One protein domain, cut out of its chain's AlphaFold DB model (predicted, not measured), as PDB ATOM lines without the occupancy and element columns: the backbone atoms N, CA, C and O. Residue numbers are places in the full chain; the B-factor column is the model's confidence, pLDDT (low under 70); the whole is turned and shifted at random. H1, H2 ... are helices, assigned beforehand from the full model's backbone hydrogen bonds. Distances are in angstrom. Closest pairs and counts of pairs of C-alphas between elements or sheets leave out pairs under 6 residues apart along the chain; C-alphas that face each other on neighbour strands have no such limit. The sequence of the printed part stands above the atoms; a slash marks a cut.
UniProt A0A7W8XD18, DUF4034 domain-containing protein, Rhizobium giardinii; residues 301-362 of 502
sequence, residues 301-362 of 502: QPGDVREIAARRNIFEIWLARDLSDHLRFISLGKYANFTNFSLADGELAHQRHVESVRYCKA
ATOM      1  N   GLN A 301     275.921 209.402 277.877       93.38
ATOM      2  CA  GLN A 301     275.339 208.322 277.082       93.38
ATOM      3  C   GLN A 301     275.186 208.733 275.606       93.38
ATOM      4  O   GLN A 301     274.884 209.900 275.320       93.38
ATOM      5  N   PRO A 302     275.325 207.788 274.657       92.31
ATOM      6  CA  PRO A 302     275.063 208.055 273.248       92.31
ATOM      7  C   PRO A 302     273.670 208.659 273.035       92.31
ATOM      8  O   PRO A 302     272.672 208.167 273.561       92.31
ATOM      9  N   GLY A 303     273.596 209.728 272.239       91.06
ATOM     10  CA  GLY A 303     272.345 210.432 271.936       91.06
ATOM     11  C   GLY A 303     272.008 211.605 272.863       91.06
ATOM     12  O   GLY A 303     271.136 212.400 272.506       91.06
ATOM     13  N   ASP A 304     272.714 211.796 273.984       94.06
ATOM     14  CA  ASP A 304     272.596 213.020 274.788       94.06
ATOM     15  C   ASP A 304     273.390 214.168 274.149       94.06
ATOM     16  O   ASP A 304     274.510 214.498 274.537       94.06
ATOM     17  N   VAL A 305     272.805 214.777 273.117       93.56
ATOM     18  CA  VAL A 305     273.464 215.799 272.288       93.56
ATOM     19  C   VAL A 305     274.011 216.964 273.120       93.56
ATOM     20  O   VAL A 305     275.065 217.509 272.788       93.56
ATOM     21  N   ARG A 306     273.316 217.357 274.196       94.69
ATOM     22  CA  ARG A 306     273.722 218.499 275.024       94.69
ATOM     23  C   ARG A 306     274.939 218.150 275.872       94.69
ATOM     24  O   ARG A 306     275.912 218.903 275.840       94.69
ATOM     25  N   GLU A 307     274.898 217.034 276.593       94.06
ATOM     26  CA  GLU A 307     276.014 216.614 277.445       94.06
ATOM     27  C   GLU A 307     277.229 216.185 276.614       94.06
ATOM     28  O   GLU A 307     278.363 216.517 276.955       94.06
ATOM     29  N   ILE A 308     277.012 215.556 275.455       95.56
ATOM     30  CA  ILE A 308     278.068 215.259 274.478       95.56
ATOM     31  C   ILE A 308     278.756 216.545 274.011       95.56
ATOM     32  O   ILE A 308     279.986 216.614 274.005       95.56
ATOM     33  N   ALA A 309     277.994 217.576 273.631       95.25
ATOM     34  CA  ALA A 309     278.567 218.850 273.201       95.25
ATOM     35  C   ALA A 309     279.334 219.545 274.339       95.25
ATOM     36  O   ALA A 309     280.427 220.066 274.112       95.25
ATOM     37  N   ALA A 310     278.800 219.509 275.564       94.19
ATOM     38  CA  ALA A 310     279.467 220.055 276.740       94.19
ATOM     39  C   ALA A 310     280.788 219.323 277.035       94.19
ATOM     40  O   ALA A 310     281.829 219.970 277.167       94.19
ATOM     41  N   ARG A 311     280.779 217.983 277.059       94.38
ATOM     42  CA  ARG A 311     281.973 217.161 277.306       94.38
ATOM     43  C   ARG A 311     283.023 217.345 276.215       94.38
ATOM     44  O   ARG A 311     284.202 217.510 276.520       94.38
ATOM     45  N   ARG A 312     282.601 217.392 274.950       95.25
ATOM     46  CA  ARG A 312     283.487 217.679 273.817       95.25
ATOM     47  C   ARG A 312     284.191 219.029 273.974       95.25
ATOM     48  O   ARG A 312     285.402 219.102 273.797       95.25
ATOM     49  N   ASN A 313     283.455 220.071 274.356       95.50
ATOM     50  CA  ASN A 313     284.027 221.398 274.579       95.50
ATOM     51  C   ASN A 313     285.073 221.397 275.713       95.50
ATOM     52  O   ASN A 313     286.092 222.071 275.596       95.50
ATOM     53  N   ILE A 314     284.876 220.607 276.777       94.81
ATOM     54  CA  ILE A 314     285.883 220.448 277.844       94.81
ATOM     55  C   ILE A 314     287.179 219.842 277.281       94.81
ATOM     56  O   ILE A 314     288.254 220.386 277.536       94.81
ATOM     57  N   PHE A 315     287.094 218.768 276.484       95.81
ATOM     58  CA  PHE A 315     288.269 218.172 275.833       95.81
ATOM     59  C   PHE A 315     288.983 219.160 274.907       95.81
ATOM     60  O   PHE A 315     290.202 219.284 274.977       95.81
ATOM     61  N   GLU A 316     288.238 219.875 274.062       95.69
ATOM     62  CA  GLU A 316     288.803 220.837 273.108       95.69
ATOM     63  C   GLU A 316     289.508 221.999 273.825       95.69
ATOM     64  O   GLU A 316     290.641 222.333 273.478       95.69
ATOM     65  N   ILE A 317     288.899 222.561 274.877       96.19
ATOM     66  CA  ILE A 317     289.521 223.610 275.702       96.19
ATOM     67  C   ILE A 317     290.778 223.085 276.400       96.19
ATOM     68  O   ILE A 317     291.792 223.783 276.441       96.19
ATOM     69  N   TRP A 318     290.726 221.876 276.962       96.50
ATOM     70  CA  TRP A 318     291.855 221.295 277.683       96.50
ATOM     71  C   TRP A 318     293.034 220.984 276.754       96.50
ATOM     72  O   TRP A 318     294.160 221.386 277.036       96.50
ATOM     73  N   LEU A 319     292.784 220.337 275.614       96.62
ATOM     74  CA  LEU A 319     293.818 219.965 274.641       96.62
ATOM     75  C   LEU A 319     294.437 221.171 273.918       96.62
ATOM     76  O   LEU A 319     295.566 221.060 273.427       96.62
ATOM     77  N   ALA A 320     293.730 222.307 273.877       97.19
ATOM     78  CA  ALA A 320     294.245 223.580 273.375       97.19
ATOM     79  C   ALA A 320     295.245 224.259 274.329       97.19
ATOM     80  O   ALA A 320     295.923 225.204 273.924       97.19
ATOM     81  N   ARG A 321     295.351 223.803 275.585       96.62
ATOM     82  CA  ARG A 321     296.362 224.297 276.526       96.62
ATOM     83  C   ARG A 321     297.757 223.776 276.179       96.62
ATOM     84  O   ARG A 321     297.935 222.795 275.451       96.62
ATOM     85  N   ASP A 322     298.751 224.442 276.754       96.12
ATOM     86  CA  ASP A 322     300.141 224.002 276.720       96.12
ATOM     87  C   ASP A 322     300.327 222.823 277.689       96.12
ATOM     88  O   ASP A 322     300.479 223.004 278.897       96.12
ATOM     89  N   LEU A 323     300.191 221.605 277.166       95.44
ATOM     90  CA  LEU A 323     300.304 220.351 277.912       95.44
ATOM     91  C   LEU A 323     301.664 219.700 277.653       95.44
ATOM     92  O   LEU A 323     302.125 219.695 276.511       95.44
ATOM     93  N   SER A 324     302.234 219.075 278.685       92.06
ATOM     94  CA  SER A 324     303.356 218.146 278.520       92.06
ATOM     95  C   SER A 324     302.951 216.945 277.657       92.06
ATOM     96  O   SER A 324     301.766 216.606 277.560       92.06
ATOM     97  N   ASP A 325     303.937 216.264 277.070       93.06
ATOM     98  CA  ASP A 325     303.719 215.053 276.267       93.06
ATOM     99  C   ASP A 325     302.901 214.003 277.037       93.06
ATOM    100  O   ASP A 325     301.926 213.468 276.513       93.06
ATOM    101  N   HIS A 326     303.213 213.785 278.319       90.88
ATOM    102  CA  HIS A 326     302.488 212.840 279.170       90.88
ATOM    103  C   HIS A 326     301.002 213.201 279.339       90.88
ATOM    104  O   HIS A 326     300.123 212.361 279.127       90.88
ATOM    105  N   LEU A 327     300.692 214.460 279.672       92.69
ATOM    106  CA  LEU A 327     299.299 214.894 279.820       92.69
ATOM    107  C   LEU A 327     298.556 214.867 278.490       92.69
ATOM    108  O   LEU A 327     297.375 214.516 278.459       92.69
ATOM    109  N   ARG A 328     299.227 215.216 277.388       95.75
ATOM    110  CA  ARG A 328     298.640 215.160 276.048       95.75
ATOM    111  C   ARG A 328     298.333 213.721 275.642       95.75
ATOM    112  O   ARG A 328     297.220 213.470 275.186       95.75
ATOM    113  N   PHE A 329     299.250 212.787 275.893       95.38
ATOM    114  CA  PHE A 329     299.046 211.349 275.705       95.38
ATOM    115  C   PHE A 329     297.783 210.863 276.430       95.38
ATOM    116  O   PHE A 329     296.869 210.349 275.780       95.38
ATOM    117  N   ILE A 330     297.678 211.093 277.745       93.88
ATOM    118  CA  ILE A 330     296.526 210.634 278.540       93.88
ATOM    119  C   ILE A 330     295.228 211.313 278.087       93.88
ATOM    120  O   ILE A 330     294.197 210.653 277.941       93.88
ATOM    121  N   SER A 331     295.268 212.624 277.842       95.25
ATOM    122  CA  SER A 331     294.082 213.404 277.467       95.25
ATOM    123  C   SER A 331     293.532 212.986 276.104       95.25
ATOM    124  O   SER A 331     292.321 212.826 275.963       95.25
ATOM    125  N   LEU A 332     294.405 212.757 275.115       96.38
ATOM    126  CA  LEU A 332     294.005 212.247 273.802       96.38
ATOM    127  C   LEU A 332     293.458 210.821 273.893       96.38
ATOM    128  O   LEU A 332     292.457 210.529 273.248       96.38
ATOM    129  N   GLY A 333     294.045 209.961 274.731       95.38
ATOM    130  CA  GLY A 333     293.534 208.606 274.957       95.38
ATOM    131  C   GLY A 333     292.124 208.606 275.556       95.38
ATOM    132  O   GLY A 333     291.245 207.897 275.071       95.38
ATOM    133  N   LYS A 334     291.869 209.449 276.566       95.31
ATOM    134  CA  LYS A 334     290.516 209.631 277.130       95.31
ATOM    135  C   LYS A 334     289.559 210.258 276.114       95.31
ATOM    136  O   LYS A 334     288.386 209.894 276.073       95.31
ATOM    137  N   TYR A 335     290.041 211.172 275.269       96.50
ATOM    138  CA  TYR A 335     289.202 211.764 274.231       96.50
ATOM    139  C   TYR A 335     288.823 210.737 273.161       96.50
ATOM    140  O   TYR A 335     287.670 210.694 272.737       96.50
ATOM    141  N   ALA A 336     289.759 209.880 272.756       96.75
ATOM    142  CA  ALA A 336     289.506 208.772 271.846       96.75
ATOM    143  C   ALA A 336     288.415 207.840 272.397       96.75
ATOM    144  O   ALA A 336     287.415 207.613 271.719       96.75
ATOM    145  N   ASN A 337     288.506 207.460 273.673       95.19
ATOM    146  CA  ASN A 337     287.490 206.632 274.317       95.19
ATOM    147  C   ASN A 337     286.110 207.318 274.386       95.19
ATOM    148  O   ASN A 337     285.104 206.719 274.000       95.19
ATOM    149  N   PHE A 338     286.053 208.605 274.750       96.19
ATOM    150  CA  PHE A 338     284.820 209.402 274.657       96.19
ATOM    151  C   PHE A 338     284.229 209.403 273.236       96.19
ATOM    152  O   PHE A 338     283.008 209.380 273.072       96.19
ATOM    153  N   THR A 339     285.088 209.432 272.216       97.25
ATOM    154  CA  THR A 339     284.703 209.454 270.797       97.25
ATOM    155  C   THR A 339     284.085 208.136 270.368       97.25
ATOM    156  O   THR A 339     283.016 208.131 269.760       97.25
ATOM    157  N   ASN A 340     284.714 207.020 270.731       96.81
ATOM    158  CA  ASN A 340     284.173 205.707 270.418       96.81
ATOM    159  C   ASN A 340     282.843 205.486 271.148       96.81
ATOM    160  O   ASN A 340     281.850 205.114 270.530       96.81
ATOM    161  N   PHE A 341     282.802 205.779 272.452       95.25
ATOM    162  CA  PHE A 341     281.625 205.528 273.277       95.25
ATOM    163  C   PHE A 341     280.475 206.494 272.969       95.25
ATOM    164  O   PHE A 341     279.422 206.067 272.508       95.25
ATOM    165  N   SER A 342     280.661 207.797 273.198       95.62
ATOM    166  CA  SER A 342     279.552 208.769 273.218       95.62
ATOM    167  C   SER A 342     279.187 209.280 271.827       95.62
ATOM    168  O   SER A 342     278.017 209.542 271.552       95.62
ATOM    169  N   LEU A 343     280.188 209.452 270.954       95.38
ATOM    170  CA  LEU A 343     279.978 209.900 269.572       95.38
ATOM    171  C   LEU A 343     279.707 208.736 268.611       95.38
ATOM    172  O   LEU A 343     279.279 208.989 267.487       95.38
ATOM    173  N   ALA A 344     279.916 207.489 269.052       95.19
ATOM    174  CA  ALA A 344     279.800 206.285 268.231       95.19
ATOM    175  C   ALA A 344     280.661 206.336 266.950       95.19
ATOM    176  O   ALA A 344     280.290 205.766 265.923       95.19
ATOM    177  N   ASP A 345     281.810 207.017 267.013       97.12
ATOM    178  CA  ASP A 345     282.718 207.224 265.882       97.12
ATOM    179  C   ASP A 345     284.041 206.482 266.114       97.12
ATOM    180  O   ASP A 345     285.002 207.011 266.679       97.12
ATOM    181  N   GLY A 346     284.067 205.213 265.702       97.25
ATOM    182  CA  GLY A 346     285.225 204.340 265.893       97.25
ATOM    183  C   GLY A 346     286.432 204.715 265.029       97.25
ATOM    184  O   GLY A 346     287.565 204.513 265.454       97.25
ATOM    185  N   GLU A 347     286.216 205.291 263.842       97.62
ATOM    186  CA  GLU A 347     287.313 205.673 262.943       97.62
ATOM    187  C   GLU A 347     288.072 206.877 263.504       97.62
ATOM    188  O   GLU A 347     289.299 206.850 263.616       97.62
ATOM    189  N   LEU A 348     287.343 207.907 263.943       97.75
ATOM    190  CA  LEU A 348     287.952 209.062 264.591       97.75
ATOM    191  C   LEU A 348     288.577 208.691 265.942       97.75
ATOM    192  O   LEU A 348     289.633 209.221 266.292       97.75
ATOM    193  N   ALA A 349     287.960 207.780 266.699       97.94
ATOM    194  CA  ALA A 349     288.545 207.266 267.934       97.94
ATOM    195  C   ALA A 349     289.883 206.556 267.679       97.94
ATOM    196  O   ALA A 349     290.867 206.853 268.354       97.94
ATOM    197  N   HIS A 350     289.955 205.693 266.662       98.12
ATOM    198  CA  HIS A 350     291.192 205.013 266.279       98.12
ATOM    199  C   HIS A 350     292.298 206.015 265.913       98.12
ATOM    200  O   HIS A 350     293.399 205.949 266.459       98.12
ATOM    201  N   GLN A 351     291.989 207.011 265.073       97.81
ATOM    202  CA  GLN A 351     292.938 208.074 264.714       97.81
ATOM    203  C   GLN A 351     293.458 208.829 265.949       97.81
ATOM    204  O   GLN A 351     294.652 209.112 266.047       97.81
ATOM    205  N   ARG A 352     292.582 209.115 266.920       97.38
ATOM    206  CA  ARG A 352     292.946 209.788 268.177       97.38
ATOM    207  C   ARG A 352     293.793 208.912 269.098       97.38
ATOM    208  O   ARG A 352     294.680 209.440 269.765       97.38
ATOM    209  N   HIS A 353     293.569 207.599 269.135       97.44
ATOM    210  CA  HIS A 353     294.448 206.670 269.852       97.44
ATOM    211  C   HIS A 353     295.847 206.624 269.234       97.44
ATOM    212  O   HIS A 353     296.836 206.742 269.957       97.44
ATOM    213  N   VAL A 354     295.940 206.543 267.906       97.19
ATOM    214  CA  VAL A 354     297.222 206.617 267.192       97.19
ATOM    215  C   VAL A 354     297.928 207.944 267.489       97.19
ATOM    216  O   VAL A 354     299.108 207.953 267.837       97.19
ATOM    217  N   GLU A 355     297.208 209.070 267.438       96.81
ATOM    218  CA  GLU A 355     297.751 210.386 267.793       96.81
ATOM    219  C   GLU A 355     298.226 210.446 269.252       96.81
ATOM    220  O   GLU A 355     299.326 210.928 269.515       96.81
ATOM    221  N   SER A 356     297.432 209.919 270.188       96.62
ATOM    222  CA  SER A 356     297.781 209.804 271.607       96.62
ATOM    223  C   SER A 356     299.139 209.121 271.768       96.62
ATOM    224  O   SER A 356     300.047 209.707 272.361       96.62
ATOM    225  N   VAL A 357     299.324 207.936 271.174       95.88
ATOM    226  CA  VAL A 357     300.555 207.138 271.303       95.88
ATOM    227  C   VAL A 357     301.803 207.876 270.799       95.88
ATOM    228  O   VAL A 357     302.876 207.680 271.361       95.88
ATOM    229  N   ARG A 358     301.697 208.805 269.836       94.69
ATOM    230  CA  ARG A 358     302.851 209.617 269.374       94.69
ATOM    231  C   ARG A 358     303.454 210.505 270.475       94.69
ATOM    232  O   ARG A 358     304.637 210.857 270.409       94.69
ATOM    233  N   TYR A 359     302.658 210.856 271.485       94.69
ATOM    234  CA  TYR A 359     303.094 211.594 272.674       94.69
ATOM    235  C   TYR A 359     303.523 210.678 273.829       94.69
ATOM    236  O   TYR A 359     304.066 211.153 274.823       94.69
ATOM    237  N   CYS A 360     303.325 209.364 273.712       91.62
ATOM    238  CA  CYS A 360     303.799 208.404 274.696       91.62
ATOM    239  C   CYS A 360     305.299 208.155 274.483       91.62
ATOM    240  O   CYS A 360     305.704 207.501 273.522       91.62
ATOM    241  N   LYS A 361     306.146 208.713 275.351       86.19
ATOM    242  CA  LYS A 361     307.590 208.450 275.328       86.19
ATOM    243  C   LYS A 361     307.898 207.214 276.157       86.19
ATOM    244  O   LYS A 361     307.406 207.102 277.279       86.19
ATOM    245  N   ALA A 362     308.736 206.319 275.634       82.75
ATOM    246  CA  ALA A 362     309.271 205.218 276.422       82.75
ATOM    247  C   ALA A 362     309.989 205.767 277.676       82.75
ATOM    248  O   ALA A 362     310.648 206.807 277.592       82.75
TER     249      ALA A 362
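This is residues 301 to 362 of the 502 residues of the protein "DUF4034 domain-containing protein" of Rhizobium giardinii (UniProt A0A7W8XD18). Three helices run side by side, alternating in direction, in one flat layer: long H2 is in the middle, with H3 packed closely on one side and H1 more loosely on the other. The printed part has 62 residues with three named helices, H1, H2, H3, and no named strand; the class is all helix. It is compact, with a radius of gyration of the C-alphas of 11.8 A, and spans 37 by 23 by 12 A.

Find C-alpha 325 at (303.719, 215.053, 276.267); from there H2, residues 325 to 342, runs 25.2 A. H3, residues 346 to 358, covers 18.7 A and ends at (302.851, 209.617, 269.374). H1, residues 305 to 319, covers 20.9 A from (273.464, 215.799, 272.288).

H2 and H3, a helical hairpin, touch at a shallow tilt of 9 degrees, opposite ways; their closest C-alphas, Ala 336 and Ala 349, are 4.3 A apart. H1 and H2, also a helical hairpin, touch at a shallow tilt of 13 degrees, opposite ways; their closest C-alphas, Phe 315 and Tyr 335, are 6.7 A apart. H1 and H3 are apart. In H1, H2 and H3 every O i to N i+4 pair is within hydrogen-bond range.

The C-alphas farthest apart, Arg 306 and Ala 362, are 38.0 A apart. The printed part has no cut, both links are tight, and no printed residue is under 70 in pLDDT.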